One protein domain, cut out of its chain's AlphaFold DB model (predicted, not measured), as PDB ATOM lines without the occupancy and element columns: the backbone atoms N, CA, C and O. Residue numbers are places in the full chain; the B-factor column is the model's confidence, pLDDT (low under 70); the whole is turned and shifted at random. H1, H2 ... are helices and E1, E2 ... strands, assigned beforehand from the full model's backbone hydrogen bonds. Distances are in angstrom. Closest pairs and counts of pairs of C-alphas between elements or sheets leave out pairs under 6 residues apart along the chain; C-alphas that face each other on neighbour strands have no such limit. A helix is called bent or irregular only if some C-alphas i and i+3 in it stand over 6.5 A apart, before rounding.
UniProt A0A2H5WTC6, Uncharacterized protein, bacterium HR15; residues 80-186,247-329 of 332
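AT A GLANCE: This is residues 80 to 186 and 247 to 329 of the 332 residues of an uncharacterized protein of bacterium HR15 (UniProt A0A2H5WTC6). A strongly twisted antiparallel sheet forms the spine of this domain: its long strands E1 and E4 run side by side along the longest axis, with E2 and E3 toward one end and E5 toward the other. H1 and H6 lie side by side on one face, H7 covers E3, and H2 and H4 gather where E1 begins. The printed part has 190 residues, with eight named helices and five named strands in the order H1 H2 H3 H4 E1 E2 H5 H6 H7 E3 E4 E5 H8; the sheet runs E3 E2 E1 E4 E5, and the class is mixed. The whole is compact, radius of gyration of the C-alphas 17.6 A, spanning 50 by 37 by 31 A.

HOW THE PARTS SIT: Start at H1, residues 80 to 93, on the sheet at a height of 10.6 A; it runs across the strands, at 75 degrees to E1, residues 145 to 157, on the local plane. Its residues 85 to 89 alone touch H2, residues 108 to 117, with the C-alphas of Phe 85 and Leu 110 closest at 6.0 A. H3, residues 121 to 124, only just touches H4, residues 133 to 142, with 3 pairs of C-alphas within 8 A, Val 124 and Ala 133 closest at 6.1 A; both only graze the sheet. E1 bends by 60 degrees at residue 148 and forms a hairpin with E2, residues 167 to 172; look for N 155 and O 168 at 2.8 A. H5, residues 179 to 186, is on the same face as H1. H6, residues 247 to 257, touches H1 at a shallow tilt of 7 degrees, the same way, with the C-alphas of Ala 82 and Ala 249 closest at 6.4 A. H7, residues 272 to 282, runs along E3, residues 283 to 286, at 12 degrees on the local plane; H1, H6 and H7 on one face give two layers, helices over a sheet. E3 is antiparallel to E2, with N 171 and O 284 at 2.9 A. E4, residues 296 to 310, is antiparallel to E1, with N 148 and O 306 at 2.8 A, and forms a hairpin with E5, residues 317 to 323, with N 307 and O 320 at 2.9 A. H8, residues 324 to 327, only grazes the sheet. Every O i to N i+4 pair is within hydrogen-bond range in H2, H4 and H6, against 8 of 10 in H1, 2 of 4 in H5 and 5 of 7 in H7; H3 and H8 are too short for one.

IN THESE COORDINATES: Find C-alpha 80 at (93.736, 53.205, 140.954); H1 runs 19.4 A from there, only just irregular, with C-alphas 84 and 87 6.7 A apart. H7 is irregular too, with C-alphas 278 and 281 9.2 A apart. E1 begins at (85.320, 76.564, 136.020) and is 35.4 A long; E4 is 34.7 A, E5 19.5 A. H8 ends at C-alpha 327, (93.887, 65.357, 146.300).

THE WHOLE: The farthest C-alphas, Pro 108 and Pro 161, are 53.8 A apart. Residues 187 to 246 are not printed; C-alphas 186 and 247 are 34.1 A apart across the cut. The links H1 to H2 and H6 to H7 are long. Confidence is under 70 at residues 119 to 132, 158 to 162, 164 and 288 to 293.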
ATOM      1  N   ALA A  80      94.380  53.246 142.252       82.81
ATOM      2  CA  ALA A  80      93.736  53.205 140.954       82.81
ATOM      3  C   ALA A  80      93.277  54.590 140.475       82.81
ATOM      4  O   ALA A  80      93.074  54.767 139.277       82.81
ATOM      5  N   PHE A  81      93.130  55.578 141.366       84.12
ATOM      6  CA  PHE A  81      92.711  56.913 140.962       84.12
ATOM      7  C   PHE A  81      93.716  57.591 140.029       84.12
ATOM      8  O   PHE A  81      93.334  58.199 139.027       84.12
ATOM      9  N   ALA A  82      95.008  57.459 140.340       81.06
ATOM     10  CA  ALA A  82      96.066  58.040 139.526       81.06
ATOM     11  C   ALA A  82      96.087  57.401 138.128       81.06
ATOM     12  O   ALA A  82      96.066  58.106 137.122       81.06
ATOM     13  N   GLU A  83      96.043  56.071 138.069       81.62
ATOM     14  CA  GLU A  83      96.118  55.319 136.814       81.62
ATOM     15  C   GLU A  83      94.866  55.456 135.948       81.62
ATOM     16  O   GLU A  83      94.966  55.598 134.733       81.62
ATOM     17  N   ARG A  84      93.675  55.417 136.555       82.62
ATOM     18  CA  ARG A  84      92.404  55.392 135.817       82.62
ATOM     19  C   ARG A  84      91.858  56.779 135.495       82.62
ATOM     20  O   ARG A  84      91.035  56.886 134.588       82.62
ATOM     21  N   PHE A  85      92.268  57.818 136.229       85.31
ATOM     22  CA  PHE A  85      91.713  59.164 136.048       85.31
ATOM     23  C   PHE A  85      92.772  60.232 135.813       85.31
ATOM     24  O   PHE A  85      92.643  60.972 134.843       85.31
ATOM     25  N   ILE A  86      93.819  60.313 136.640       86.12
ATOM     26  CA  ILE A  86      94.821  61.376 136.477       86.12
ATOM     27  C   ILE A  86      95.581  61.208 135.163       86.12
ATOM     28  O   ILE A  86      95.582  62.133 134.361       86.12
ATOM     29  N   ILE A  87      96.170  60.036 134.907       86.69
ATOM     30  CA  ILE A  87      96.956  59.803 133.685       86.69
ATOM     31  C   ILE A  87      96.107  60.027 132.418       86.69
ATOM     32  O   ILE A  87      96.520  60.835 131.588       86.69
ATOM     33  N   PRO A  88      94.892  59.457 132.275       89.00
ATOM     34  CA  PRO A  88      94.057  59.724 131.102       89.00
ATOM     35  C   PRO A  88      93.641  61.193 130.959       89.00
ATOM     36  O   PRO A  88      93.546  61.697 129.841       89.00
ATOM     37  N   LEU A  89      93.409  61.903 132.071       89.38
ATOM     38  CA  LEU A  89      93.142  63.341 132.037       89.38
ATOM     39  C   LEU A  89      94.353  64.111 131.500       89.38
ATOM     40  O   LEU A  89      94.192  64.985 130.651       89.38
ATOM     41  N   VAL A  90      95.562  63.762 131.949       87.62
ATOM     42  CA  VAL A  90      96.816  64.357 131.466       87.62
ATOM     43  C   VAL A  90      97.000  64.098 129.976       87.62
ATOM     44  O   VAL A  90      97.262  65.032 129.224       87.62
ATOM     45  N   GLU A  91      96.820  62.856 129.531       87.75
ATOM     46  CA  GLU A  91      96.918  62.474 128.119       87.75
ATOM     47  C   GLU A  91      95.882  63.178 127.236       87.75
ATOM     48  O   GLU A  91      96.132  63.423 126.054       87.75
ATOM     49  N   GLN A  92      94.700  63.476 127.776       88.25
ATOM     50  CA  GLN A  92      93.683  64.242 127.066       88.25
ATOM     51  C   GLN A  92      94.064  65.727 126.985       88.25
ATOM     52  O   GLN A  92      93.971  66.318 125.909       88.25
ATOM     53  N   LEU A  93      94.494  66.325 128.100       88.06
ATOM     54  CA  LEU A  93      94.865  67.740 128.179       88.06
ATOM     55  C   LEU A  93      96.140  68.060 127.392       88.06
ATOM     56  O   LEU A  93      96.222  69.125 126.788       88.06
ATOM     57  N   SER A  94      97.106  67.142 127.337       82.88
ATOM     58  CA  SER A  94      98.364  67.331 126.599       82.88
ATOM     59  C   SER A  94      98.174  67.426 125.083       82.88
ATOM     60  O   SER A  94      99.037  67.952 124.385       82.88
ATOM     61  N   LYS A  95      97.035  66.952 124.565       83.38
ATOM     62  CA  LYS A  95      96.660  67.055 123.146       83.38
ATOM     63  C   LYS A  95      95.958  68.372 122.808       83.38
ATOM     64  O   LYS A  95      95.725  68.641 121.631       83.38
ATOM     65  N   GLN A  96      95.586  69.168 123.810       81.62
ATOM     66  CA  GLN A  96      94.905  70.445 123.607       81.62
ATOM     67  C   GLN A  96      95.921  71.568 123.347       81.62
ATOM     68  O   GLN A  96      96.981  71.590 123.971       81.62
ATOM     69  N   PRO A  97      95.604  72.549 122.478       80.81
ATOM     70  CA  PRO A  97      96.471  73.708 122.252       80.81
ATOM     71  C   PRO A  97      96.599  74.582 123.508       80.81
ATOM     72  O   PRO A  97      97.641  75.186 123.748       80.81
ATOM     73  N   ILE A  98      95.537  74.627 124.315       86.81
ATOM     74  CA  ILE A  98      95.542  75.165 125.670       86.81
ATOM     75  C   ILE A  98      95.201  73.991 126.598       86.81
ATOM     76  O   ILE A  98      94.103  73.457 126.455       86.81
ATOM     77  N   PRO A  99      96.078  73.580 127.535       87.75
ATOM     78  CA  PRO A  99      95.863  72.462 128.466       87.75
ATOM     79  C   PRO A  99      94.826  72.767 129.566       87.75
ATOM     80  O   PRO A  99      95.034  72.484 130.744       87.75
ATOM     81  N   LEU A 100      93.698  73.358 129.177       90.31
ATOM     82  CA  LEU A 100      92.517  73.606 129.989       90.31
ATOM     83  C   LEU A 100      91.302  73.110 129.208       90.31
ATOM     84  O   LEU A 100      91.217  73.309 127.998       90.31
ATOM     85  N   CYS A 101      90.347  72.510 129.901       91.06
ATOM     86  CA  CYS A 101      89.110  72.036 129.297       91.06
ATOM     87  C   CYS A 101      87.908  72.350 130.183       91.06
ATOM     88  O   CYS A 101      88.032  72.594 131.386       91.06
ATOM     89  N   ARG A 102      86.721  72.319 129.587       91.25
ATOM     90  CA  ARG A 102      85.467  72.305 130.348       91.25
ATOM     91  C   ARG A 102      85.138  70.877 130.765       91.25
ATOM     92  O   ARG A 102      85.482  69.927 130.067       91.25
ATOM     93  N   LEU A 103      84.388  70.715 131.856       90.81
ATOM     94  CA  LEU A 103      83.967  69.391 132.322       90.81
ATOM     95  C   LEU A 103      83.283  68.581 131.205       90.81
ATOM     96  O   LEU A 103      83.566  67.403 131.038       90.81
ATOM     97  N   GLN A 104      82.435  69.216 130.393       90.50
ATOM     98  CA  GLN A 104      81.656  68.559 129.336       90.50
ATOM     99  C   GLN A 104      82.528  68.027 128.186       90.50
ATOM    100  O   GLN A 104      82.063  67.206 127.401       90.50
ATOM    101  N   GLU A 105      83.778  68.483 128.083       89.75
ATOM    102  CA  GLU A 105      84.750  68.032 127.079       89.75
ATOM    103  C   GLU A 105      85.498  66.765 127.528       89.75
ATOM    104  O   GLU A 105      86.186  66.128 126.730       89.75
ATOM    105  N   LEU A 106      85.371  66.375 128.799       89.50
ATOM    106  CA  LEU A 106      85.952  65.150 129.339       89.50
ATOM    107  C   LEU A 106      85.079  63.929 129.029       89.50
ATOM    108  O   LEU A 106      83.863  64.035 128.859       89.50
ATOM    109  N   SER A 107      85.684  62.740 129.012       86.44
ATOM    110  CA  SER A 107      84.922  61.488 128.947       86.44
ATOM    111  C   SER A 107      84.018  61.318 130.185       86.44
ATOM    112  O   SER A 107      84.361  61.816 131.260       86.44
ATOM    113  N   PRO A 108      82.882  60.597 130.098       83.94
ATOM    114  CA  PRO A 108      81.943  60.478 131.219       83.94
ATOM    115  C   PRO A 108      82.570  59.972 132.526       83.94
ATOM    116  O   PRO A 108      82.206  60.438 133.604       83.94
ATOM    117  N   SER A 109      83.538  59.055 132.447       78.75
ATOM    118  CA  SER A 109      84.267  58.554 133.618       78.75
ATOM    119  C   SER A 109      85.136  59.635 134.266       78.75
ATOM    120  O   SER A 109      85.129  59.774 135.488       78.75
ATOM    121  N   LEU A 110      85.838  60.440 133.462       85.50
ATOM    122  CA  LEU A 110      86.626  61.575 133.948       85.50
ATOM    123  C   LEU A 110      85.732  62.676 134.527       85.50
ATOM    124  O   LEU A 110      86.063  63.240 135.568       85.50
ATOM    125  N   GLN A 111      84.573  62.935 133.914       87.56
ATOM    126  CA  GLN A 111      83.588  63.873 134.460       87.56
ATOM    127  C   GLN A 111      83.163  63.468 135.869       87.56
ATOM    128  O   GLN A 111      83.217  64.287 136.784       87.56
ATOM    129  N   GLN A 112      82.786  62.202 136.066       80.88
ATOM    130  CA  GLN A 112      82.391  61.716 137.387       80.88
ATOM    131  C   GLN A 112      83.541  61.777 138.390       80.88
ATOM    132  O   GLN A 112      83.317  62.161 139.536       80.88
ATOM    133  N   ALA A 113      84.776  61.484 137.978       81.62
ATOM    134  CA  ALA A 113      85.939  61.596 138.856       81.62
ATOM    135  C   ALA A 113      86.179  63.040 139.327       81.62
ATOM    136  O   ALA A 113      86.328  63.273 140.527       81.62
ATOM    137  N   ILE A 114      86.137  64.022 138.420       86.62
ATOM    138  CA  ILE A 114      86.271  65.445 138.771       86.62
ATOM    139  C   ILE A 114      85.109  65.914 139.655       86.62
ATOM    140  O   ILE A 114      85.324  66.581 140.665       86.62
ATOM    141  N   LEU A 115      83.873  65.531 139.327       82.25
ATOM    142  CA  LEU A 115      82.703  65.855 140.148       82.25
ATOM    143  C   LEU A 115      82.775  65.209 141.539       82.25
ATOM    144  O   LEU A 115      82.301  65.790 142.512       82.25
ATOM    145  N   SER A 116      83.383  64.028 141.646       76.44
ATOM    146  CA  SER A 116      83.613  63.347 142.921       76.44
ATOM    147  C   SER A 116      84.632  64.101 143.770       76.44
ATOM    148  O   SER A 116      84.423  64.236 144.976       76.44
ATOM    149  N   LEU A 117      85.678  64.654 143.141       78.19
ATOM    150  CA  LEU A 117      86.658  65.508 143.808       78.19
ATOM    151  C   LEU A 117      86.031  66.788 144.369       78.19
ATOM    152  O   LEU A 117      86.451  67.216 145.436       78.19
ATOM    153  N   ALA A 118      85.004  67.372 143.738       74.88
ATOM    154  CA  ALA A 118      84.349  68.590 144.240       74.88
ATOM    155  C   ALA A 118      83.802  68.460 145.680       74.88
ATOM    156  O   ALA A 118      83.614  69.462 146.367       74.88
ATOM    157  N   ASN A 119      83.602  67.229 146.162       67.69
ATOM    158  CA  ASN A 119      83.193  66.939 147.538       67.69
ATOM    159  C   ASN A 119      84.349  66.992 148.552       67.69
ATOM    160  O   ASN A 119      84.106  66.944 149.757       67.69
ATOM    161  N   ARG A 120      85.605  67.093 148.097       68.81
ATOM    162  CA  ARG A 120      86.777  67.160 148.972       68.81
ATOM    163  C   ARG A 120      86.821  68.507 149.696       68.81
ATOM    164  O   ARG A 120      86.816  69.552 149.044       68.81
ATOM    165  N   PRO A 121      86.993  68.528 151.028       58.91
ATOM    166  CA  PRO A 121      87.169  69.769 151.780       58.91
ATOM    167  C   PRO A 121      88.342  70.630 151.290       58.91
ATOM    168  O   PRO A 121      88.300  71.849 151.412       58.91
ATOM    169  N   GLN A 122      89.379  70.019 150.711       63.06
ATOM    170  CA  GLN A 122      90.517  70.727 150.117       63.06
ATOM    171  C   GLN A 122      90.108  71.545 148.882       63.06
ATOM    172  O   GLN A 122      90.626  72.635 148.664       63.06
ATOM    173  N   LEU A 123      89.113  71.063 148.130       59.12
ATOM    174  CA  LEU A 123      88.458  71.798 147.047       59.12
ATOM    175  C   LEU A 123      87.438  72.819 147.568       59.12
ATOM    176  O   LEU A 123      87.242  73.856 146.949       59.12
ATOM    177  N   VAL A 124      86.857  72.600 148.749       52.72
ATOM    178  CA  VAL A 124      86.053  73.623 149.447       52.72
ATOM    179  C   VAL A 124      86.941  74.748 150.004       52.72
ATOM    180  O   VAL A 124      86.507  75.890 150.060       52.72
ATOM    181  N   ARG A 125      88.214  74.476 150.339       51.44
ATOM    182  CA  ARG A 125      89.219  75.489 150.734       51.44
ATOM    183  C   ARG A 125      89.793  76.297 149.569       51.44
ATOM    184  O   ARG A 125      90.313  77.384 149.796       51.44
ATOM    185  N   PHE A 126      89.601  75.837 148.333       47.09
ATOM    186  CA  PHE A 126      89.623  76.695 147.140       47.09
ATOM    187  C   PHE A 126      88.630  77.869 147.288       47.09
ATOM    188  O   PHE A 126      88.770  78.927 146.682       47.09
ATOM    189  N   GLY A 127      87.631  77.682 148.153       44.03
ATOM    190  CA  GLY A 127      86.645  78.644 148.575       44.03
ATOM    191  C   GLY A 127      86.935  79.308 149.920       44.03
ATOM    192  O   GLY A 127      86.105  79.255 150.818       44.03
ATOM    193  N   ALA A 128      87.982  80.129 150.008       42.41
ATOM    194  CA  ALA A 128      87.763  81.389 150.733       42.41
ATOM    195  C   ALA A 128      86.645  82.234 150.055       42.41
ATOM    196  O   ALA A 128      86.178  83.215 150.625       42.41
ATOM    197  N   VAL A 129      86.203  81.828 148.849       50.50
ATOM    198  CA  VAL A 129      85.201  82.483 147.994       50.50
ATOM    199  C   VAL A 129      84.024  81.566 147.574       50.50
ATOM    200  O   VAL A 129      82.986  82.075 147.170       50.50
ATOM    201  N   GLU A 130      84.122  80.231 147.665       57.44
ATOM    202  CA  GLU A 130      83.066  79.303 147.210       57.44
ATOM    203  C   GLU A 130      82.304  78.683 148.395       57.44
ATOM    204  O   GLU A 130      82.912  78.023 149.237       57.44
ATOM    205  N   PRO A 131      80.972  78.852 148.472       55.84
ATOM    206  CA  PRO A 131      80.211  78.586 149.693       55.84
ATOM    207  C   PRO A 131      79.946  77.095 149.978       55.84
ATOM    208  O   PRO A 131      79.552  76.755 151.096       55.84
ATOM    209  N   SER A 132      80.114  76.191 149.000       67.94
ATOM    210  CA  SER A 132      79.834  74.754 149.169       67.94
ATOM    211  C   SER A 132      80.387  73.868 148.036       67.94
ATOM    212  O   SER A 132      80.635  74.337 146.925       67.94
ATOM    213  N   ALA A 133      80.502  72.557 148.296       71.44
ATOM    214  CA  ALA A 133      80.788  71.535 147.277       71.44
ATOM    215  C   ALA A 133      79.752  71.529 146.133       71.44
ATOM    216  O   ALA A 133      80.108  71.333 144.975       71.44
ATOM    217  N   GLU A 134      78.482  71.810 146.444       73.56
ATOM    218  CA  GLU A 134      77.404  71.876 145.450       73.56
ATOM    219  C   GLU A 134      77.555  73.084 144.513       73.56
ATOM    220  O   GLU A 134      77.338  72.964 143.306       73.56
ATOM    221  N   SER A 135      78.009  74.230 145.042       77.12
ATOM    222  CA  SER A 135      78.358  75.409 144.233       77.12
ATOM    223  C   SER A 135      79.472  75.072 143.244       77.12
ATOM    224  O   SER A 135      79.334  75.297 142.042       77.12
ATOM    225  N   LEU A 136      80.552  74.452 143.732       79.38
ATOM    226  CA  LEU A 136      81.680  74.036 142.899       79.38
ATOM    227  C   LEU A 136      81.242  73.062 141.796       79.38
ATOM    228  O   LEU A 136      81.595  73.234 140.629       79.38
ATOM    229  N   ARG A 137      80.434  72.060 142.154       82.31
ATOM    230  CA  ARG A 137      79.894  71.067 141.225       82.31
ATOM    231  C   ARG A 137      79.037  71.719 140.134       82.31
ATOM    232  O   ARG A 137      79.237  71.432 138.956       82.31
ATOM    233  N   THR A 138      78.148  72.632 140.518       83.19
ATOM    234  CA  THR A 138      77.278  73.378 139.595       83.19
ATOM    235  C   THR A 138      78.100  74.215 138.615       83.19
ATOM    236  O   THR A 138      77.901  74.127 137.405       83.19
ATOM    237  N   LYS A 139      79.101  74.950 139.110       86.12
ATOM    238  CA  LYS A 139      79.990  75.777 138.281       86.12
ATOM    239  C   LYS A 139      80.821  74.961 137.292       86.12
ATOM    240  O   LYS A 139      80.964  75.354 136.134       86.12
ATOM    241  N   LEU A 140      81.325  73.797 137.707       88.19
ATOM    242  CA  LEU A 140      81.978  72.844 136.801       88.19
ATOM    243  C   LEU A 140      81.005  72.365 135.708       88.19
ATOM    244  O   LEU A 140      81.345  72.349 134.523       88.19
ATOM    245  N   GLN A 141      79.768  72.032 136.085       87.81
ATOM    246  CA  GLN A 141      78.719  71.592 135.157       87.81
ATOM    247  C   GLN A 141      78.218  72.691 134.210       87.81
ATOM    248  O   GLN A 141      77.738  72.371 133.124       87.81
ATOM    249  N   GLN A 142      78.353  73.961 134.580       87.56
ATOM    250  CA  GLN A 142      78.023  75.115 133.736       87.56
ATOM    251  C   GLN A 142      79.209  75.585 132.878       87.56
ATOM    252  O   GLN A 142      79.050  76.429 131.995       87.56
ATOM    253  N   GLY A 143      80.406  75.035 133.112       87.00
ATOM    254  CA  GLY A 143      81.632  75.481 132.450       87.00
ATOM    255  C   GLY A 143      82.084  76.870 132.913       87.00
ATOM    256  O   GLY A 143      82.739  77.581 132.155       87.00
ATOM    257  N   GLU A 144      81.714  77.277 134.130       88.44
ATOM    258  CA  GLU A 144      82.228  78.485 134.794       88.44
ATOM    259  C   GLU A 144      83.613  78.262 135.413       88.44
ATOM    260  O   GLU A 144      84.316  79.217 135.741       88.44
ATOM    261  N   ILE A 145      84.003  76.994 135.563       89.81
ATOM    262  CA  ILE A 145      85.320  76.564 136.020       89.81
ATOM    263  C   ILE A 145      85.911  75.635 134.962       89.81
ATOM    264  O   ILE A 145      85.298  74.631 134.590       89.81
ATOM    265  N   LEU A 146      87.109  75.973 134.494       91.25
ATOM    266  CA  LEU A 146      87.921  75.116 133.638       91.25
ATOM    267  C   LEU A 146      88.792  74.204 134.496       91.25
ATOM    268  O   LEU A 146      89.220  74.581 135.587       91.25
ATOM    269  N   ILE A 147      89.072  73.021 133.964       91.69
ATOM    270  CA  ILE A 147      89.908  71.992 134.570       91.69
ATOM    271  C   ILE A 147      91.203  71.932 133.774       91.69
ATOM    272  O   ILE A 147      91.193  71.754 132.554       91.69
ATOM    273  N   GLY A 148      92.308  72.084 134.481       89.50
ATOM    274  CA  GLY A 148      93.654  72.022 133.959       89.50
ATOM    275  C   GLY A 148      94.524  71.069 134.749       89.50
ATOM    276  O   GLY A 148      94.127  70.495 135.766       89.50
ATOM    277  N   LEU A 149      95.753  70.957 134.283       86.00
ATOM    278  CA  LEU A 149      96.808  70.233 134.955       86.00
ATOM    279  C   LEU A 149      98.000  71.174 135.088       86.00
ATOM    280  O   LEU A 149      98.424  71.790 134.110       86.00
ATOM    281  N   GLY A 150      98.501  71.290 136.309       84.38
ATOM    282  CA  GLY A 150      99.640  72.124 136.646       84.38
ATOM    283  C   GLY A 150     100.812  71.285 137.121       84.38
ATOM    284  O   GLY A 150     100.643  70.151 137.577       84.38
ATOM    285  N   ASP A 151     102.000  71.865 137.040       89.19
ATOM    286  CA  ASP A 151     103.198  71.285 137.615       89.19
ATOM    287  C   ASP A 151     104.152  72.390 138.089       89.19
ATOM    288  O   ASP A 151     104.245  73.450 137.471       89.19
ATOM    289  N   ALA A 152     104.803  72.167 139.227       87.56
ATOM    290  CA  ALA A 152     105.639  73.149 139.900       87.56
ATOM    291  C   ALA A 152     106.892  72.487 140.469       87.56
ATOM    292  O   ALA A 152     106.836  71.463 141.155       87.56
ATOM    293  N   TRP A 153     108.042  73.096 140.206       89.56
ATOM    294  CA  TRP A 153     109.331  72.596 140.666       89.56
ATOM    295  C   TRP A 153     109.799  73.462 141.820       89.56
ATOM    296  O   TRP A 153     109.897  74.676 141.674       89.56
ATOM    297  N   TRP A 154     110.104  72.853 142.956       89.88
ATOM    298  CA  TRP A 154     110.469  73.569 144.168       89.88
ATOM    299  C   TRP A 154     111.955  73.430 144.447       89.88
ATOM    300  O   TRP A 154     112.491  72.321 144.560       89.88
ATOM    301  N   PHE A 155     112.589  74.577 144.636       88.94
ATOM    302  CA  PHE A 155     113.983  74.720 144.993       88.94
ATOM    303  C   PHE A 155     114.113  75.567 146.255       88.94
ATOM    304  O   PHE A 155     113.276  76.421 146.548       88.94
ATOM    305  N   GLU A 156     115.185  75.333 146.995       88.94
ATOM    306  CA  GLU A 156     115.524  76.094 148.189       88.94
ATOM    307  C   GLU A 156     116.954  76.620 148.070       88.94
ATOM    308  O   GLU A 156     117.878  75.856 147.783       88.94
ATOM    309  N   GLY A 157     117.136  77.922 148.265       83.56
ATOM    310  CA  GLY A 157     118.447  78.553 148.301       83.56
ATOM    311  C   GLY A 157     119.179  78.252 149.598       83.56
ATOM    312  O   GLY A 157     118.614  78.355 150.685       83.56
ATOM    313  N   ILE A 158     120.459  77.902 149.480       69.81
ATOM    314  CA  ILE A 158     121.346  77.778 150.636       69.81
ATOM    315  C   ILE A 158     121.753  79.189 151.063       69.81
ATOM    316  O   ILE A 158     122.576  79.823 150.402       69.81
ATOM    317  N   GLU A 159     121.171  79.682 152.155       66.12
ATOM    318  CA  GLU A 159     121.573  80.948 152.772       66.12
ATOM    319  C   GLU A 159     122.533  80.754 153.956       66.12
ATOM    320  O   GLU A 159     122.705  79.656 154.494       66.12
ATOM    321  N   GLU A 160     123.176  81.854 154.359       64.50
ATOM    322  CA  GLU A 160     124.019  81.927 155.552       64.50
ATOM    323  C   GLU A 160     123.252  81.529 156.831       64.50
ATOM    324  O   GLU A 160     122.039  81.751 156.932       64.50
ATOM    325  N   PRO A 161     123.949  81.000 157.857       56.56
ATOM    326  CA  PRO A 161     123.323  80.619 159.119       56.56
ATOM    327  C   PRO A 161     122.527  81.776 159.742       56.56
ATOM    328  O   PRO A 161     123.077  82.840 160.020       56.56
ATOM    329  N   GLY A 162     121.236  81.548 160.003       64.38
ATOM    330  CA  GLY A 162     120.345  82.514 160.657       64.38
ATOM    331  C   GLY A 162     119.416  83.295 159.723       64.38
ATOM    332  O   GLY A 162     118.583  84.049 160.225       64.38
ATOM    333  N   LYS A 163     119.505  83.104 158.401       70.25
ATOM    334  CA  LYS A 163     118.541  83.666 157.447       70.25
ATOM    335  C   LYS A 163     117.509  82.633 156.988       70.25
ATOM    336  O   LYS A 163     117.728  81.425 157.085       70.25
ATOM    337  N   THR A 164     116.346  83.115 156.552       69.88
ATOM    338  CA  THR A 164     115.265  82.259 156.057       69.88
ATOM    339  C   THR A 164     115.594  81.798 154.637       69.88
ATOM    340  O   THR A 164     115.842  82.648 153.790       69.88
ATOM    341  N   PRO A 165     115.565  80.487 154.348       74.75
ATOM    342  CA  PRO A 165     115.865  79.990 153.013       74.75
ATOM    343  C   PRO A 165     114.935  80.595 151.958       74.75
ATOM    344  O   PRO A 165     113.714  80.634 152.141       74.75
ATOM    345  N   ILE A 166     115.506  81.037 150.836       77.38
ATOM    346  CA  ILE A 166     114.723  81.524 149.698       77.38
ATOM    347  C   ILE A 166     114.077  80.322 149.015       77.38
ATOM    348  O   ILE A 166     114.767  79.399 148.583       77.38
ATOM    349  N   VAL A 167     112.754  80.348 148.874       83.88
ATOM    350  CA  VAL A 167     112.027  79.347 148.092       83.88
ATOM    351  C   VAL A 167     111.908  79.843 146.657       83.88
ATOM    352  O   VAL A 167     111.337  80.904 146.412       83.88
ATOM    353  N   VAL A 168     112.447  79.067 145.718       83.94
ATOM    354  CA  VAL A 168     112.348  79.334 144.282       83.94
ATOM    355  C   VAL A 168     111.444  78.282 143.652       83.94
ATOM    356  O   VAL A 168     111.651  77.084 143.835       83.94
ATOM    357  N   VAL A 169     110.439  78.725 142.903       84.94
ATOM    358  CA  VAL A 169     109.493  77.865 142.192       84.94
ATOM    359  C   VAL A 169     109.701  78.028 140.694       84.94
ATOM    360  O   VAL A 169     109.697  79.148 140.196       84.94
ATOM    361  N   ALA A 170     109.873  76.929 139.960       84.81
ATOM    362  CA  ALA A 170     109.751  76.957 138.507       84.81
ATOM    363  C   ALA A 170     108.312  76.615 138.118       84.81
ATOM    364  O   ALA A 170     107.882  75.469 138.267       84.81
ATOM    365  N   GLU A 171     107.582  77.617 137.635       80.06
ATOM    366  CA  GLU A 171     106.240  77.444 137.084       80.06
ATOM    367  C   GLU A 171     106.327  77.060 135.613       80.06
ATOM    368  O   GLU A 171     106.980  77.732 134.808       80.06
ATOM    369  N   SER A 172     105.630  75.993 135.254       80.44
ATOM    370  CA  SER A 172     105.581  75.449 133.904       80.44
ATOM    371  C   SER A 172     105.026  76.465 132.901       80.44
ATOM    372  O   SER A 172     104.054  77.167 133.182       80.44
ATOM    373  N   GLN A 173     105.572  76.534 131.685       77.31
ATOM    374  CA  GLN A 173     105.023  77.393 130.626       77.31
ATOM    375  C   GLN A 173     103.576  77.040 130.275       77.31
ATOM    376  O   GLN A 173     102.804  77.911 129.877       77.31
ATOM    377  N   ARG A 174     103.172  75.785 130.502       75.06
ATOM    378  CA  ARG A 174     101.780  75.327 130.377       75.06
ATOM    379  C   ARG A 174     100.814  76.108 131.278       75.06
ATOM    380  O   ARG A 174      99.630  76.202 130.970       75.06
ATOM    381  N   GLN A 175     101.318  76.719 132.346       71.12
ATOM    382  CA  GLN A 175     100.553  77.562 133.268       71.12
ATOM    383  C   GLN A 175     100.628  79.053 132.894       71.12
ATOM    384  O   GLN A 175      99.815  79.853 133.353       71.12
ATOM    385  N   GLN A 176     101.529  79.439 131.985       74.38
ATOM    386  CA  GLN A 176     101.803  80.828 131.581       74.38
ATOM    387  C   GLN A 176     100.981  81.279 130.363       74.38
ATOM    388  O   GLN A 176     101.392  82.133 129.578       74.38
ATOM    389  N   ILE A 177      99.793  80.703 130.199       81.06
ATOM    390  CA  ILE A 177      98.879  81.041 129.106       81.06
ATOM    391  C   ILE A 177      98.265  82.405 129.386       81.06
ATOM    392  O   ILE A 177      97.736  82.644 130.478       81.06
ATOM    393  N   ALA A 178      98.316  83.278 128.383       84.69
ATOM    394  CA  ALA A 178      97.836  84.643 128.500       84.69
ATOM    395  C   ALA A 178      96.344  84.673 128.904       84.69
ATOM    396  O   ALA A 178      95.543  83.921 128.335       84.69
ATOM    397  N   PRO A 179      95.931  85.544 129.849       85.50
ATOM    398  CA  PRO A 179      94.560  85.564 130.359       85.50
ATOM    399  C   PRO A 179      93.488  85.667 129.271       85.50
ATOM    400  O   PRO A 179      92.464  85.006 129.360       85.50
ATOM    401  N   ASN A 180      93.733  86.431 128.205       87.38
ATOM    402  CA  ASN A 180      92.811  86.572 127.075       87.38
ATOM    403  C   ASN A 180      92.566  85.255 126.316       87.38
ATOM    404  O   ASN A 180      91.438  85.000 125.898       87.38
ATOM    405  N   GLN A 181      93.592  84.415 126.156       88.12
ATOM    406  CA  GLN A 181      93.458  83.098 125.529       88.12
ATOM    407  C   GLN A 181      92.632  82.157 126.409       88.12
ATOM    408  O   GLN A 181      91.774  81.438 125.908       88.12
ATOM    409  N   VAL A 182      92.834  82.215 127.728       89.00
ATOM    410  CA  VAL A 182      92.044  81.436 128.691       89.00
ATOM    411  C   VAL A 182      90.593  81.928 128.747       89.00
ATOM    412  O   VAL A 182      89.668  81.121 128.750       89.00
ATOM    413  N   LEU A 183      90.367  83.245 128.728       88.88
ATOM    414  CA  LEU A 183      89.030  83.846 128.733       88.88
ATOM    415  C   LEU A 183      88.179  83.396 127.534       88.88
ATOM    416  O   LEU A 183      86.976  83.180 127.692       88.88
ATOM    417  N   ALA A 184      88.801  83.188 126.369       87.94
ATOM    418  CA  ALA A 184      88.136  82.679 125.169       87.94
ATOM    419  C   ALA A 184      87.589  81.243 125.322       87.94
ATOM    420  O   ALA A 184      86.675  80.847 124.604       87.94
ATOM    421  N   LEU A 185      88.093  80.457 126.277       86.56
ATOM    422  CA  LEU A 185      87.586  79.102 126.533       86.56
ATOM    423  C   LEU A 185      86.257  79.098 127.291       86.56
ATOM    424  O   LEU A 185      85.501  78.129 127.230       86.56
ATOM    425  N   PHE A 186      85.926  80.197 127.965       84.12
ATOM    426  CA  PHE A 186      84.649  80.333 128.654       84.12
ATOM    427  C   PHE A 186      83.521  80.838 127.734       84.12
ATOM    428  O   PHE A 186      82.416  81.089 128.209       84.12
ATOM    429  N   PRO A 247     104.757  57.659 143.591       88.19
ATOM    430  CA  PRO A 247     106.017  57.899 142.884       88.19
ATOM    431  C   PRO A 247     106.065  57.318 141.462       88.19
ATOM    432  O   PRO A 247     106.597  57.963 140.565       88.19
ATOM    433  N   ASN A 248     105.464  56.146 141.225       89.00
ATOM    434  CA  ASN A 248     105.408  55.549 139.886       89.00
ATOM    435  C   ASN A 248     104.469  56.329 138.959       89.00
ATOM    436  O   ASN A 248     104.777  56.524 137.784       89.00
ATOM    437  N   ALA A 249     103.329  56.793 139.483       87.69
ATOM    438  CA  ALA A 249     102.431  57.659 138.727       87.69
ATOM    439  C   ALA A 249     103.114  58.994 138.391       87.69
ATOM    440  O   ALA A 249     103.038  59.438 137.252       87.69
ATOM    441  N   LEU A 250     103.836  59.592 139.343       88.62
ATOM    442  CA  LEU A 250     104.628  60.802 139.125       88.62
ATOM    443  C   LEU A 250     105.703  60.589 138.051       88.62
ATOM    444  O   LEU A 250     105.815  61.411 137.150       88.62
ATOM    445  N   ASP A 251     106.440  59.476 138.077       88.88
ATOM    446  CA  ASP A 251     107.429  59.150 137.037       88.88
ATOM    447  C   ASP A 251     106.792  59.019 135.641       88.88
ATOM    448  O   ASP A 251     107.338  59.507 134.649       88.88
ATOM    449  N   HIS A 252     105.599  58.424 135.550       89.06
ATOM    450  CA  HIS A 252     104.849  58.389 134.292       89.06
ATOM    451  C   HIS A 252     104.458  59.807 133.849       89.06
ATOM    452  O   HIS A 252     104.751  60.208 132.723       89.06
ATOM    453  N   LEU A 253     103.853  60.602 134.734       89.19
ATOM    454  CA  LEU A 253     103.458  61.977 134.423       89.19
ATOM    455  C   LEU A 253     104.654  62.837 134.004       89.19
ATOM    456  O   LEU A 253     104.541  63.630 133.071       89.19
ATOM    457  N   TRP A 254     105.814  62.631 134.624       88.94
ATOM    458  CA  TRP A 254     107.048  63.292 134.227       88.94
ATOM    459  C   TRP A 254     107.409  62.991 132.778       88.94
ATOM    460  O   TRP A 254     107.661  63.913 132.012       88.94
ATOM    461  N   LYS A 255     107.392  61.718 132.369       89.38
ATOM    462  CA  LYS A 255     107.703  61.317 130.986       89.38
ATOM    463  C   LYS A 255     106.738  61.915 129.965       89.38
ATOM    464  O   LYS A 255     107.128  62.123 128.822       89.38
ATOM    465  N   ILE A 256     105.501  62.203 130.368       87.25
ATOM    466  CA  ILE A 256     104.532  62.901 129.515       87.25
ATOM    467  C   ILE A 256     104.882  64.391 129.404       87.25
ATOM    468  O   ILE A 256     104.802  64.970 128.323       87.25
ATOM    469  N   PHE A 257     105.270  65.024 130.509       85.12
ATOM    470  CA  PHE A 257     105.538  66.460 130.555       85.12
ATOM    471  C   PHE A 257     106.909  66.888 130.046       85.12
ATOM    472  O   PHE A 257     107.040  68.003 129.530       85.12
ATOM    473  N   TYR A 258     107.896  66.024 130.250       86.81
ATOM    474  CA  TYR A 258     109.323  66.270 130.113       86.81
ATOM    475  C   TYR A 258     110.020  65.031 129.516       86.81
ATOM    476  O   TYR A 258     110.906  64.457 130.156       86.81
ATOM    477  N   PRO A 259     109.624  64.587 128.306       86.50
ATOM    478  CA  PRO A 259     110.077  63.317 127.725       86.50
ATOM    479  C   PRO A 259     111.601  63.231 127.559       86.50
ATOM    480  O   PRO A 259     112.176  62.155 127.708       86.50
ATOM    481  N   ASP A 260     112.254  64.368 127.316       87.38
ATOM    482  CA  ASP A 260     113.692  64.452 127.045       87.38
ATOM    483  C   ASP A 260     114.534  64.794 128.289       87.38
ATOM    484  O   ASP A 260     115.740  65.032 128.181       87.38
ATOM    485  N   LYS A 261     113.927  64.843 129.484       84.50
ATOM    486  CA  LYS A 261     114.604  65.266 130.720       84.50
ATOM    487  C   LYS A 261     114.561  64.188 131.789       84.50
ATOM    488  O   LYS A 261     113.568  63.495 131.983       84.50
ATOM    489  N   THR A 262     115.632  64.105 132.566       84.75
ATOM    490  CA  THR A 262     115.684  63.263 133.764       84.75
ATOM    491  C   THR A 262     115.159  64.023 134.976       84.75
ATOM    492  O   THR A 262     115.577  65.163 135.191       84.75
ATOM    493  N   ILE A 263     114.331  63.374 135.800       83.94
ATOM    494  CA  ILE A 263     113.908  63.913 137.102       83.94
ATOM    495  C   ILE A 263     115.149  64.200 137.958       83.94
ATOM    496  O   ILE A 263     115.956  63.291 138.183       83.94
ATOM    497  N   PRO A 264     115.329  65.435 138.458       87.81
ATOM    498  CA  PRO A 264     116.376  65.735 139.422       87.81
ATOM    499  C   PRO A 264     116.229  64.920 140.709       87.81
ATOM    500  O   PRO A 264     115.141  64.794 141.265       87.81
ATOM    501  N   SER A 265     117.338  64.414 141.246       89.00
ATOM    502  CA  SER A 265     117.333  63.800 142.576       89.00
ATOM    503  C   SER A 265     117.080  64.854 143.653       89.00
ATOM    504  O   SER A 265     117.692  65.925 143.631       89.00
ATOM    505  N   ILE A 266     116.228  64.540 144.632       90.69
ATOM    506  CA  ILE A 266     116.022  65.387 145.817       90.69
ATOM    507  C   ILE A 266     117.373  65.644 146.498       90.69
ATOM    508  O   ILE A 266     118.162  64.722 146.700       90.69
ATOM    509  N   GLY A 267     117.638  66.903 146.848       90.00
ATOM    510  CA  GLY A 267     118.897  67.332 147.459       90.00
ATOM    511  C   GLY A 267     119.998  67.685 146.457       90.00
ATOM    512  O   GLY A 267     121.048  68.166 146.872       90.00
ATOM    513  N   ARG A 268     119.778  67.488 145.150       91.12
ATOM    514  CA  ARG A 268     120.725  67.934 144.126       91.12
ATOM    515  C   ARG A 268     120.758  69.460 144.074       91.12
ATOM    516  O   ARG A 268     119.719  70.097 143.907       91.12
ATOM    517  N   SER A 269     121.957  70.017 144.190       90.31
ATOM    518  CA  SER A 269     122.209  71.444 144.010       90.31
ATOM    519  C   SER A 269     122.382  71.788 142.539       90.31
ATOM    520  O   SER A 269     122.958  71.008 141.778       90.31
ATOM    521  N   PHE A 270     121.924  72.977 142.177       87.56
ATOM    522  CA  PHE A 270     122.088  73.570 140.865       87.56
ATOM    523  C   PHE A 270     122.540  75.022 141.007       87.56
ATOM    524  O   PHE A 270     122.103  75.733 141.920       87.56
ATOM    525  N   SER A 271     123.393  75.481 140.098       85.75
ATOM    526  CA  SER A 271     123.537  76.915 139.850       85.75
ATOM    527  C   SER A 271     122.305  77.455 139.112       85.75
ATOM    528  O   SER A 271     121.518  76.699 138.536       85.75
ATOM    529  N   PHE A 272     122.132  78.775 139.103       80.38
ATOM    530  CA  PHE A 272     121.056  79.400 138.337       80.38
ATOM    531  C   PHE A 272     121.152  79.086 136.833       80.38
ATOM    532  O   PHE A 272     120.147  78.732 136.220       80.38
ATOM    533  N   ASP A 273     122.359  79.125 136.262       82.25
ATOM    534  CA  ASP A 273     122.596  78.806 134.848       82.25
ATOM    535  C   ASP A 273     122.288  77.333 134.534       82.25
ATOM    536  O   ASP A 273     121.701  77.020 133.497       82.25
ATOM    537  N   GLU A 274     122.619  76.412 135.447       87.25
ATOM    538  CA  GLU A 274     122.270  74.994 135.311       87.25
ATOM    539  C   GLU A 274     120.755  74.780 135.352       87.25
ATOM    540  O   GLU A 274     120.234  73.986 134.569       87.25
ATOM    541  N   LEU A 275     120.031  75.500 136.218       83.75
ATOM    542  CA  LEU A 275     118.567  75.453 136.240       83.75
ATOM    543  C   LEU A 275     117.954  76.045 134.983       83.75
ATOM    544  O   LEU A 275     117.023  75.457 134.442       83.75
ATOM    545  N   GLN A 276     118.474  77.167 134.487       79.69
ATOM    546  CA  GLN A 276     118.020  77.723 133.217       79.69
ATOM    547  C   GLN A 276     118.282  76.763 132.058       79.69
ATOM    548  O   GLN A 276     117.415  76.602 131.208       79.69
ATOM    549  N   SER A 277     119.421  76.067 132.037       83.88
ATOM    550  CA  SER A 277     119.694  75.045 131.023       83.88
ATOM    551  C   SER A 277     118.791  73.817 131.170       83.88
ATOM    552  O   SER A 277     118.386  73.240 130.163       83.88
ATOM    553  N   LEU A 278     118.487  73.398 132.402       84.19
ATOM    554  CA  LEU A 278     117.629  72.247 132.686       84.19
ATOM    555  C   LEU A 278     116.173  72.529 132.320       84.19
ATOM    556  O   LEU A 278     115.506  71.683 131.735       84.19
ATOM    557  N   LEU A 279     115.662  73.699 132.695       82.25
ATOM    558  CA  LEU A 279     114.274  74.094 132.480       82.25
ATOM    559  C   LEU A 279     114.072  74.642 131.065       82.25
ATOM    560  O   LEU A 279     113.032  74.394 130.459       82.25
ATOM    561  N   GLY A 280     115.080  75.305 130.502       79.50
ATOM    562  CA  GLY A 280     115.029  75.932 129.188       79.50
ATOM    563  C   GLY A 280     113.836  76.877 129.065       79.50
ATOM    564  O   GLY A 280     113.500  77.617 129.986       79.50
ATOM    565  N   ASN A 281     113.145  76.783 127.932       75.75
ATOM    566  CA  ASN A 281     111.885  77.480 127.693       75.75
ATOM    567  C   ASN A 281     110.677  76.697 128.226       75.75
ATOM    568  O   ASN A 281     109.607  76.825 127.668       75.75
ATOM    569  N   GLU A 282     110.793  75.823 129.222       75.75
ATOM    570  CA  GLU A 282     109.629  75.052 129.696       75.75
ATOM    571  C   GLU A 282     109.114  75.515 131.051       75.75
ATOM    572  O   GLU A 282     107.993  75.172 131.418       75.75
ATOM    573  N   ALA A 283     109.889  76.316 131.782       81.12
ATOM    574  CA  ALA A 283     109.454  76.886 133.045       81.12
ATOM    575  C   ALA A 283     110.064  78.269 133.279       81.12
ATOM    576  O   ALA A 283     111.132  78.600 132.765       81.12
ATOM    577  N   ARG A 284     109.376  79.081 134.080       80.69
ATOM    578  CA  ARG A 284     109.860  80.374 134.563       80.69
ATOM    579  C   ARG A 284     110.137  80.272 136.053       80.69
ATOM    580  O   ARG A 284     109.277  79.828 136.805       80.69
ATOM    581  N   LEU A 285     111.319  80.713 136.465       78.50
ATOM    582  CA  LEU A 285     111.701  80.781 137.873       78.50
ATOM    583  C   LEU A 285     111.029  81.977 138.558       78.50
ATOM    584  O   LEU A 285     110.988  83.073 137.994       78.50
ATOM    585  N   LEU A 286     110.509  81.743 139.759       78.88
ATOM    586  CA  LEU A 286     109.892  82.718 140.650       78.88
ATOM    587  C   LEU A 286     110.515  82.605 142.055       78.88
ATOM    588  O   LEU A 286     110.622  81.487 142.555       78.88
ATOM    589  N   PRO A 287     110.875  83.713 142.728       70.75
ATOM    590  CA  PRO A 287     110.823  85.082 142.218       70.75
ATOM    591  C   PRO A 287     111.771  85.298 141.019       70.75
ATOM    592  O   PRO A 287     112.515  84.410 140.624       70.75
ATOM    593  N   VAL A 288     111.673  86.448 140.353       63.78
ATOM    594  CA  VAL A 288     112.598  86.821 139.268       63.78
ATOM    595  C   VAL A 288     113.626  87.770 139.868       63.78
ATOM    596  O   VAL A 288     113.592  88.967 139.603       63.78
ATOM    597  N   GLU A 289     114.476  87.276 140.768       61.66
ATOM    598  CA  GLU A 289     115.527  88.106 141.363       61.66
ATOM    599  C   GLU A 289     116.861  87.928 140.636       61.66
ATOM    600  O   GLU A 289     117.291  86.833 140.293       61.66
ATOM    601  N   SER A 290     117.538  89.043 140.380       50.75
ATOM    602  CA  SER A 290     118.786  89.112 139.611       50.75
ATOM    603  C   SER A 290     120.035  88.688 140.397       50.75
ATOM    604  O   SER A 290     121.150  88.895 139.926       50.75
ATOM    605  N   SER A 291     119.881  88.123 141.598       55.94
ATOM    606  CA  SER A 291     120.993  87.789 142.496       55.94
ATOM    607  C   SER A 291     120.888  86.384 143.087       55.94
ATOM    608  O   SER A 291     121.164  86.188 144.268       55.94
ATOM    609  N   TYR A 292     120.548  85.384 142.271       59.81
ATOM    610  CA  TYR A 292     120.799  83.982 142.622       59.81
ATOM    611  C   TYR A 292     122.299  83.673 142.497       59.81
ATOM    612  O   TYR A 292     122.729  82.905 141.643       59.81
ATOM    613  N   SER A 293     123.129  84.307 143.332       57.28
ATOM    614  CA  SER A 293     124.524  83.887 143.531       57.28
ATOM    615  C   SER A 293     124.619  82.603 144.368       57.28
ATOM    616  O   SER A 293     125.704  82.054 144.551       57.28
ATOM    617  N   THR A 294     123.483  82.128 144.881       70.25
ATOM    618  CA  THR A 294     123.326  80.965 145.746       70.25
ATOM    619  C   THR A 294     123.039  79.695 144.951       70.25
ATOM    620  O   THR A 294     122.350  79.699 143.932       70.25
ATOM    621  N   GLN A 295     123.567  78.570 145.441       84.31
ATOM    622  CA  GLN A 295     123.160  77.257 144.957       84.31
ATOM    623  C   GLN A 295     121.718  76.974 145.380       84.31
ATOM    624  O   GLN A 295     121.343  77.187 146.537       84.31
ATOM    625  N   LEU A 296     120.934  76.464 144.435       87.00
ATOM    626  CA  LEU A 296     119.537  76.100 144.611       87.00
ATOM    627  C   LEU A 296     119.424  74.579 144.720       87.00
ATOM    628  O   LEU A 296     119.829  73.843 143.825       87.00
ATOM    629  N   VAL A 297     118.876  74.100 145.830       89.69
ATOM    630  CA  VAL A 297     118.708  72.675 146.111       89.69
ATOM    631  C   VAL A 297     117.323  72.243 145.665       89.69
ATOM    632  O   VAL A 297     116.323  72.757 146.162       89.69
ATOM    633  N   PHE A 298     117.243  71.270 144.760       91.38
ATOM    634  CA  PHE A 298     115.967  70.694 144.350       91.38
ATOM    635  C   PHE A 298     115.314  69.943 145.513       91.38
ATOM    636  O   PHE A 298     115.917  69.049 146.118       91.38
ATOM    637  N   ARG A 299     114.070  70.303 145.833       91.19
ATOM    638  CA  ARG A 299     113.315  69.724 146.951       91.19
ATOM    639  C   ARG A 299     112.241  68.764 146.496       91.19
ATOM    640  O   ARG A 299     112.128  67.681 147.063       91.19
ATOM    641  N   LYS A 300     111.447  69.166 145.513       90.31
ATOM    642  CA  LYS A 300     110.347  68.353 144.999       90.31
ATOM    643  C   LYS A 300     109.876  68.882 143.656       90.31
ATOM    644  O   LYS A 300     109.971  70.075 143.375       90.31
ATOM    645  N   TRP A 301     109.300  67.985 142.880       90.38
ATOM    646  CA  TRP A 301     108.437  68.325 141.765       90.38
ATOM    647  C   TRP A 301     107.016  67.936 142.156       90.38
ATOM    648  O   TRP A 301     106.791  66.819 142.618       90.38
ATOM    649  N   GLU A 302     106.089  68.880 142.049       89.31
ATOM    650  CA  GLU A 302     104.679  68.672 142.345       89.31
ATOM    651  C   GLU A 302     103.875  68.756 141.062       89.31
ATOM    652  O   GLU A 302     104.067  69.654 140.250       89.31
ATOM    653  N   VAL A 303     102.918  67.856 140.925       89.12
ATOM    654  CA  VAL A 303     101.907  67.872 139.872       89.12
ATOM    655  C   VAL A 303     100.547  67.853 140.544       89.12
ATOM    656  O   VAL A 303     100.385  67.341 141.653       89.12
ATOM    657  N   GLY A 304      99.560  68.441 139.892       88.00
ATOM    658  CA  GLY A 304      98.249  68.624 140.482       88.00
ATOM    659  C   GLY A 304      97.230  69.125 139.482       88.00
ATOM    660  O   GLY A 304      97.555  69.443 138.339       88.00
ATOM    661  N   LEU A 305      95.981  69.197 139.925       87.31
ATOM    662  CA  LEU A 305      94.909  69.760 139.114       87.31
ATOM    663  C   LEU A 305      94.864  71.272 139.287       87.31
ATOM    664  O   LEU A 305      94.971  71.784 140.402       87.31
ATOM    665  N   GLU A 306      94.662  71.973 138.179       88.00
ATOM    666  CA  GLU A 306      94.311  73.385 138.187       88.00
ATOM    667  C   GLU A 306      92.813  73.550 137.994       88.00
ATOM    668  O   GLU A 306      92.215  72.918 137.126       88.00
ATOM    669  N   PHE A 307      92.219  74.454 138.761       87.88
ATOM    670  CA  PHE A 307      90.879  74.949 138.484       87.88
ATOM    671  C   PHE A 307      90.968  76.438 138.191       87.88
ATOM    672  O   PHE A 307      91.603  77.196 138.931       87.88
ATOM    673  N   VAL A 308      90.366  76.848 137.078       88.94
ATOM    674  CA  VAL A 308      90.492  78.212 136.563       88.94
ATOM    675  C   VAL A 308      89.114  78.826 136.409       88.94
ATOM    676  O   VAL A 308      88.248  78.247 135.759       88.94
ATOM    677  N   LYS A 309      88.917  80.013 136.981       88.69
ATOM    678  CA  LYS A 309      87.677  80.792 136.872       88.69
ATOM    679  C   LYS A 309      87.969  82.216 136.417       88.69
ATOM    680  O   LYS A 309      89.109  82.676 136.467       88.69
ATOM    681  N   ARG A 310      86.938  82.929 135.970       88.62
ATOM    682  CA  ARG A 310      87.042  84.366 135.676       88.62
ATOM    683  C   ARG A 310      87.163  85.152 136.988       88.62
ATOM    684  O   ARG A 310      86.536  84.782 137.979       88.62
ATOM    685  N   THR A 311      87.935  86.234 136.984       85.38
ATOM    686  CA  THR A 311      87.932  87.213 138.085       85.38
ATOM    687  C   THR A 311      86.549  87.857 138.222       85.38
ATOM    688  O   THR A 311      85.775  87.896 137.262       85.38
ATOM    689  N   ALA A 312      86.237  88.414 139.396       80.44
ATOM    690  CA  ALA A 312      84.943  89.061 139.649       80.44
ATOM    691  C   ALA A 312      84.634  90.231 138.690       80.44
ATOM    692  O   ALA A 312      83.475  90.484 138.373       80.44
ATOM    693  N   ASP A 313      85.663  90.927 138.196       82.38
ATOM    694  CA  ASP A 313      85.535  92.002 137.203       82.38
ATOM    695  C   ASP A 313      85.465  91.498 135.746       82.38
ATOM    696  O   ASP A 313      85.292  92.294 134.821       82.38
ATOM    697  N   GLY A 314      85.610  90.185 135.528       80.44
ATOM    698  CA  GLY A 314      85.558  89.517 134.229       80.44
ATOM    699  C   GLY A 314      86.741  89.797 133.296       80.44
ATOM    700  O   GLY A 314      86.714  89.351 132.148       80.44
ATOM    701  N   ARG A 315      87.763  90.539 133.746       81.81
ATOM    702  CA  ARG A 315      88.898  90.974 132.907       81.81
ATOM    703  C   ARG A 315      90.122  90.073 133.012       81.81
ATOM    704  O   ARG A 315      91.035  90.193 132.196       81.81
ATOM    705  N   GLY A 316      90.149  89.185 133.997       86.69
ATOM    706  CA  GLY A 316      91.256  88.286 134.271       86.69
ATOM    707  C   GLY A 316      90.795  86.872 134.589       86.69
ATOM    708  O   GLY A 316      89.614  86.523 134.505       86.69
ATOM    709  N   VAL A 317      91.770  86.048 134.956       88.19
ATOM    710  CA  VAL A 317      91.551  84.666 135.373       88.19
ATOM    711  C   VAL A 317      92.202  84.430 136.723       88.19
ATOM    712  O   VAL A 317      93.310  84.895 136.982       88.19
ATOM    713  N   GLU A 318      91.508  83.687 137.568       86.50
ATOM    714  CA  GLU A 318      92.029  83.157 138.816       86.50
ATOM    715  C   GLU A 318      92.299  81.673 138.610       86.50
ATOM    716  O   GLU A 318      91.399  80.918 138.240       86.50
ATOM    717  N   ARG A 319      93.544  81.262 138.841       85.56
ATOM    718  CA  ARG A 319      93.970  79.861 138.826       85.56
ATOM    719  C   ARG A 319      94.213  79.435 140.252       85.56
ATOM    720  O   ARG A 319      94.837  80.197 140.994       85.56
ATOM    721  N   HIS A 320      93.778  78.249 140.647       83.06
ATOM    722  CA  HIS A 320      94.386  77.632 141.818       83.06
ATOM    723  C   HIS A 320      94.710  76.161 141.580       83.06
ATOM    724  O   HIS A 320      94.044  75.445 140.832       83.06
ATOM    725  N   PHE A 321      95.812  75.761 142.195       84.31
ATOM    726  CA  PHE A 321      96.502  74.509 141.963       84.31
ATOM    727  C   PHE A 321      96.363  73.623 143.197       84.31
ATOM    728  O   PHE A 321      96.609  74.076 144.315       84.31
ATOM    729  N   ILE A 322      95.971  72.365 142.999       83.69
ATOM    730  CA  ILE A 322      95.857  71.379 144.074       83.69
ATOM    731  C   ILE A 322      96.772  70.193 143.762       83.69
ATOM    732  O   ILE A 322      96.473  69.435 142.833       83.69
ATOM    733  N   PRO A 323      97.853  69.999 144.538       86.50
ATOM    734  CA  PRO A 323      98.780  68.886 144.359       86.50
ATOM    735  C   PRO A 323      98.083  67.524 144.448       86.50
ATOM    736  O   PRO A 323      97.162  67.341 145.254       86.50
ATOM    737  N   LEU A 324      98.543  66.546 143.666       86.69
ATOM    738  CA  LEU A 324      98.002  65.186 143.686       86.69
ATOM    739  C   LEU A 324      98.108  64.552 145.073       86.69
ATOM    740  O   LEU A 324      97.168  63.895 145.506       86.69
ATOM    741  N   GLU A 325      99.198  64.790 145.801       84.62
ATOM    742  CA  GLU A 325      99.397  64.306 147.171       84.62
ATOM    743  C   GLU A 325      98.266  64.764 148.099       84.62
ATOM    744  O   GLU A 325      97.836  64.016 148.978       84.62
ATOM    745  N   VAL A 326      97.771  65.987 147.890       81.75
ATOM    746  CA  VAL A 326      96.674  66.579 148.664       81.75
ATOM    747  C   VAL A 326      95.331  66.017 148.196       81.75
ATOM    748  O   VAL A 326      94.515  65.589 149.012       81.75
ATOM    749  N   LEU A 327      95.108  65.939 146.878       78.88
ATOM    750  CA  LEU A 327      93.887  65.357 146.300       78.88
ATOM    751  C   LEU A 327      93.680  63.900 146.719       78.88
ATOM    752  O   LEU A 327      92.549  63.489 146.981       78.88
ATOM    753  N   LEU A 328      94.769  63.145 146.820       79.38
ATOM    754  CA  LEU A 328      94.790  61.734 147.186       79.38
ATOM    755  C   LEU A 328      94.853  61.498 148.704       79.38
ATOM    756  O   LEU A 328      94.814  60.357 149.161       79.38
ATOM    757  N   GLY A 329      94.929  62.564 149.507       75.38
ATOM    758  CA  GLY A 329      94.987  62.475 150.967       75.38
ATOM    759  C   GLY A 329      96.242  61.777 151.495       75.38
ATOM    760  O   GLY A 329      96.168  61.116 152.528       75.38
TER     761      GLY A 329